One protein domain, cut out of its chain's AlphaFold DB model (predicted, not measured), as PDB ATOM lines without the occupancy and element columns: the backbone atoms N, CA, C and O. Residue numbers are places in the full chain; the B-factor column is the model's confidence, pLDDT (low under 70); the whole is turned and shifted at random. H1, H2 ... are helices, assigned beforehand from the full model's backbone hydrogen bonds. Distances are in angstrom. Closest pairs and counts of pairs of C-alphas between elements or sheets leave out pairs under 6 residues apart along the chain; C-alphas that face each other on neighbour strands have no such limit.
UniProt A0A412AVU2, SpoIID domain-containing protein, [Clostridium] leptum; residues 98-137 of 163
ATOM      1  N   ALA A  98     -44.383  54.432  -8.867       81.25
ATOM      2  CA  ALA A  98     -44.564  55.876  -9.015       81.25
ATOM      3  C   ALA A  98     -45.888  56.275  -9.685       81.25
ATOM      4  O   ALA A  98     -46.533  57.201  -9.206       81.25
ATOM      5  N   ILE A  99     -46.242  55.631 -10.801       80.19
ATOM      6  CA  ILE A  99     -47.432  55.924 -11.612       80.19
ATOM      7  C   ILE A  99     -47.854  54.612 -12.290       80.19
ATOM      8  O   ILE A  99     -47.000  53.966 -12.905       80.19
ATOM      9  N   SER A 100     -49.121  54.210 -12.172       85.38
ATOM     10  CA  SER A 100     -49.672  53.054 -12.896       85.38
ATOM     11  C   SER A 100     -50.204  53.432 -14.285       85.38
ATOM     12  O   SER A 100     -50.330  54.607 -14.626       85.38
ATOM     13  N   GLY A 101     -50.600  52.431 -15.080       82.19
ATOM     14  CA  GLY A 101     -51.309  52.638 -16.349       82.19
ATOM     15  C   GLY A 101     -52.759  53.128 -16.204       82.19
ATOM     16  O   GLY A 101     -53.435  53.310 -17.215       82.19
ATOM     17  N   GLY A 102     -53.239  53.362 -14.976       83.31
ATOM     18  CA  GLY A 102     -54.635  53.676 -14.634       83.31
ATOM     19  C   GLY A 102     -55.313  52.578 -13.801       83.31
ATOM     20  O   GLY A 102     -56.384  52.799 -13.234       83.31
ATOM     21  N   VAL A 103     -54.673  51.415 -13.691       88.25
ATOM     22  CA  VAL A 103     -55.032  50.278 -12.834       88.25
ATOM     23  C   VAL A 103     -53.725  49.706 -12.276       88.25
ATOM     24  O   VAL A 103     -52.706  49.722 -12.969       88.25
ATOM     25  N   THR A 104     -53.724  49.253 -11.023       90.75
ATOM     26  CA  THR A 104     -52.571  48.550 -10.438       90.75
ATOM     27  C   THR A 104     -52.467  47.119 -10.959       90.75
ATOM     28  O   THR A 104     -53.461  46.539 -11.370       90.75
ATOM     29  N   GLU A 105     -51.280  46.525 -10.888       88.62
ATOM     30  CA  GLU A 105     -51.045  45.144 -11.329       88.62
ATOM     31  C   GLU A 105     -51.296  44.130 -10.200       88.62
ATOM     32  O   GLU A 105     -51.008  44.407  -9.028       88.62
ATOM     33  N   ALA A 106     -51.754  42.924 -10.548       91.25
ATOM     34  CA  ALA A 106     -51.791  41.809  -9.608       91.25
ATOM     35  C   ALA A 106     -50.380  41.255  -9.333       91.25
ATOM     36  O   ALA A 106     -49.511  41.185 -10.205       91.25
ATOM     37  N   SER A 107     -50.124  40.797  -8.102       89.25
ATOM     38  CA  SER A 107     -48.781  40.317  -7.739       89.25
ATOM     39  C   SER A 107     -48.355  39.037  -8.455       89.25
ATOM     40  O   SER A 107     -47.158  38.760  -8.515       89.25
ATOM     41  N   ALA A 108     -49.304  38.251  -8.968       87.38
ATOM     42  CA  ALA A 108     -49.010  37.044  -9.733       87.38
ATOM     43  C   ALA A 108     -48.269  37.375 -11.038       87.38
ATOM     44  O   ALA A 108     -47.324  36.673 -11.389       87.38
ATOM     45  N   ASP A 109     -48.637  38.481 -11.685       83.88
ATOM     46  CA  ASP A 109     -48.081  38.894 -12.974       83.88
ATOM     47  C   ASP A 109     -46.717  39.583 -12.828       83.88
ATOM     48  O   ASP A 109     -45.875  39.516 -13.722       83.88
ATOM     49  N   VAL A 110     -46.461  40.194 -11.664       83.44
ATOM     50  CA  VAL A 110     -45.212  40.927 -11.388       83.44
ATOM     51  C   VAL A 110     -44.180  40.086 -10.629       83.44
ATOM     52  O   VAL A 110     -42.982  40.177 -10.898       83.44
ATOM     53  N   PHE A 111     -44.616  39.284  -9.654       80.75
ATOM     54  CA  PHE A 111     -43.741  38.591  -8.698       80.75
ATOM     55  C   PHE A 111     -43.890  37.062  -8.720       80.75
ATOM     56  O   PHE A 111     -43.357  36.396  -7.833       80.75
ATOM     57  N   SER A 112     -44.616  36.506  -9.696       79.12
ATOM     58  CA  SER A 112     -44.879  35.063  -9.856       79.12
ATOM     59  C   SER A 112     -45.628  34.393  -8.692       79.12
ATOM     60  O   SER A 112     -45.748  33.169  -8.660       79.12
ATOM     61  N   GLU A 113     -46.144  35.166  -7.730       87.00
ATOM     62  CA  GLU A 113     -46.858  34.672  -6.548       87.00
ATOM     63  C   GLU A 113     -48.069  35.563  -6.257       87.00
ATOM     64  O   GLU A 113     -47.939  36.773  -6.025       87.00
ATOM     65  N   ALA A 114     -49.255  34.953  -6.251       88.62
ATOM     66  CA  ALA A 114     -50.516  35.630  -5.976       88.62
ATOM     67  C   ALA A 114     -50.650  35.984  -4.488       88.62
ATOM     68  O   ALA A 114     -50.379  35.165  -3.612       88.62
ATOM     69  N   ARG A 115     -51.108  37.204  -4.201       90.19
ATOM     70  CA  ARG A 115     -51.380  37.699  -2.849       90.19
ATOM     71  C   ARG A 115     -52.737  38.377  -2.846       90.19
ATOM     72  O   ARG A 115     -52.979  39.264  -3.656       90.19
ATOM     73  N   GLN A 116     -53.596  38.002  -1.902       91.12
ATOM     74  CA  GLN A 116     -54.981  38.489  -1.845       91.12
ATOM     75  C   GLN A 116     -55.086  40.018  -1.704       91.12
ATOM     76  O   GLN A 116     -56.066  40.611  -2.136       91.12
ATOM     77  N   TYR A 117     -54.068  40.653  -1.116       90.50
ATOM     78  CA  TYR A 117     -53.995  42.098  -0.892       90.50
ATOM     79  C   TYR A 117     -53.221  42.866  -1.984       90.50
ATOM     80  O   TYR A 117     -53.098  44.084  -1.891       90.50
ATOM     81  N   LEU A 118     -52.668  42.187  -2.998       91.69
ATOM     82  CA  LEU A 118     -52.017  42.807  -4.162       91.69
ATOM     83  C   LEU A 118     -52.723  42.344  -5.434       91.69
ATOM     84  O   LEU A 118     -52.230  41.492  -6.177       91.69
ATOM     85  N   VAL A 119     -53.905  42.905  -5.633       92.38
ATOM     86  CA  VAL A 119     -54.769  42.670  -6.787       92.38
ATOM     87  C   VAL A 119     -54.874  43.938  -7.627       92.38
ATOM     88  O   VAL A 119     -54.458  45.021  -7.204       92.38
ATOM     89  N   GLU A 120     -55.449  43.802  -8.812       91.94
ATOM     90  CA  GLU A 120     -55.755  44.944  -9.661       91.94
ATOM     91  C   GLU A 120     -56.838  45.818  -9.023       91.94
ATOM     92  O   GLU A 120     -57.916  45.344  -8.653       91.94
ATOM     93  N   VAL A 121     -56.551  47.111  -8.894       91.06
ATOM     94  CA  VAL A 121     -57.483  48.120  -8.392       91.06
ATOM     95  C   VAL A 121     -57.381  49.360  -9.284       91.06
ATOM     96  O   VAL A 121     -56.272  49.751  -9.662       91.06
ATOM     97  N   PRO A 122     -58.505  50.011  -9.635       90.50
ATOM     98  CA  PRO A 122     -58.473  51.266 -10.379       90.50
ATOM     99  C   PRO A 122     -57.647  52.347  -9.667       90.50
ATOM    100  O   PRO A 122     -57.862  52.619  -8.487       90.50
ATOM    101  N   SER A 123     -56.763  53.016 -10.411       88.69
ATOM    102  CA  SER A 123     -55.961  54.158  -9.949       88.69
ATOM    103  C   SER A 123     -56.168  55.368 -10.876       88.69
ATOM    104  O   SER A 123     -55.271  55.774 -11.617       88.69
ATOM    105  N   PRO A 124     -57.377  55.963 -10.892       84.56
ATOM    106  CA  PRO A 124     -57.718  57.019 -11.848       84.56
ATOM    107  C   PRO A 124     -56.846  58.275 -11.695       84.56
ATOM    108  O   PRO A 124     -56.603  58.972 -12.679       84.56
ATOM    109  N   GLY A 125     -56.338  58.552 -10.488       80.62
ATOM    110  CA  GLY A 125     -55.459  59.694 -10.223       80.62
ATOM    111  C   GLY A 125     -54.126  59.637 -10.976       80.62
ATOM    112  O   GLY A 125     -53.581  60.685 -11.315       80.62
ATOM    113  N   ASP A 126     -53.639  58.442 -11.314       82.06
ATOM    114  CA  ASP A 126     -52.354  58.270 -11.999       82.06
ATOM    115  C   ASP A 126     -52.380  58.818 -13.425       82.06
ATOM    116  O   ASP A 126     -51.376  59.333 -13.909       82.06
ATOM    117  N   THR A 127     -53.550  58.807 -14.067       80.00
ATOM    118  CA  THR A 127     -53.743  59.391 -15.404       80.00
ATOM    119  C   THR A 127     -53.534  60.910 -15.432       80.00
ATOM    120  O   THR A 127     -53.285  61.486 -16.490       80.00
ATOM    121  N   LEU A 128     -53.601  61.562 -14.265       83.44
ATOM    122  CA  LEU A 128     -53.376  62.997 -14.091       83.44
ATOM    123  C   LEU A 128     -51.927  63.320 -13.696       83.44
ATOM    124  O   LEU A 128     -51.558  64.494 -13.617       83.44
ATOM    125  N   ALA A 129     -51.104  62.307 -13.416       81.12
ATOM    126  CA  ALA A 129     -49.755  62.506 -12.919       81.12
ATOM    127  C   ALA A 129     -48.815  63.025 -14.026       81.12
ATOM    128  O   ALA A 129     -48.814  62.508 -15.151       81.12
ATOM    129  N   PRO A 130     -47.943  64.006 -13.722       77.31
ATOM    130  CA  PRO A 130     -46.872  64.398 -14.630       77.31
ATOM    131  C   PRO A 130     -45.992  63.188 -14.972       77.31
ATOM    132  O   PRO A 130     -45.401  62.577 -14.086       77.31
ATOM    133  N   GLY A 131     -45.901  62.848 -16.259       78.38
ATOM    134  CA  GLY A 131     -45.144  61.683 -16.727       78.38
ATOM    135  C   GLY A 131     -45.948  60.386 -16.861       78.38
ATOM    136  O   GLY A 131     -45.335  59.362 -17.147       78.38
ATOM    137  N   TYR A 132     -47.282  60.421 -16.720       81.81
ATOM    138  CA  TYR A 132     -48.162  59.278 -17.015       81.81
ATOM    139  C   TYR A 132     -47.896  58.676 -18.400       81.81
ATOM    140  O   TYR A 132     -47.735  57.466 -18.546       81.81
ATOM    141  N   GLN A 133     -47.775  59.532 -19.416       80.62
ATOM    142  CA  GLN A 133     -47.409  59.124 -20.763       80.62
ATOM    143  C   GLN A 133     -46.057  59.726 -21.138       80.62
ATOM    144  O   GLN A 133     -45.853  60.939 -21.074       80.62
ATOM    145  N   THR A 134     -45.136  58.870 -21.568       81.75
ATOM    146  CA  THR A 134     -43.851  59.276 -22.139       81.75
ATOM    147  C   THR A 134     -43.670  58.616 -23.497       81.75
ATOM    148  O   THR A 134     -44.231  57.559 -23.781       81.75
ATOM    149  N   THR A 135     -42.928  59.266 -24.386       83.62
ATOM    150  CA  THR A 135     -42.598  58.719 -25.703       83.62
ATOM    151  C   THR A 135     -41.093  58.750 -25.858       83.62
ATOM    152  O   THR A 135     -40.467  59.791 -25.672       83.62
ATOM    153  N   VAL A 136     -40.520  57.598 -26.188       84.38
ATOM    154  CA  VAL A 136     -39.096  57.460 -26.475       84.38
ATOM    155  C   VAL A 136     -38.964  57.028 -27.925       84.38
ATOM    156  O   VAL A 136     -39.480  55.984 -28.317       84.38
ATOM    157  N   THR A 137     -38.272  57.834 -28.724       84.81
ATOM    158  CA  THR A 137     -37.901  57.460 -30.088       84.81
ATOM    159  C   THR A 137     -36.593  56.691 -30.029       84.81
ATOM    160  O   THR A 137     -35.583  57.225 -29.575       84.81
TER     161      THR A 137
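What this domain is: This is residues 98 to 137 of the 163 residues of the protein "SpoIID domain-containing protein" of [Clostridium] leptum (UniProt A0A412AVU2). This piece has little regular structure: a flat, loose chain runs out to the short helix H1, folds back through residues 112 to 123 to the short helix H2, and ends in a tail, residues 129 to 137. The printed part has 40 residues, with H1 then H2 and no named strand; it is all helix by class, though the named elements hold only 10 residues. The radius of gyration of the C-alphas is 12.2 A, and the spans are 33 by 24 by 11 A.

Where its parts are: Start at C-alpha 98, (-44.564, 55.876, -9.015). Find H1, residues 107 to 111, from C-alpha 107 at (-48.781, 40.317, -7.739), 5.4 A long. H2, residues 124 to 128, runs 7.7 A to C-alpha 128 at (-53.376, 62.997, -14.091).

How they stand to each other: H1 and H2 are apart. In H1 every O i to N i+4 pair is within hydrogen-bond range; in H2 0 of 1 is, but 2 of 2 O i to N i+3 pairs are.

The domain as a whole: The C-alphas of Gln 116 and Thr 137 are the two farthest apart, 38.1 A. The link from H1 to H2, 12 residues, is long. The printed part has no cut, and no printed residue is under 70 in pLDDT.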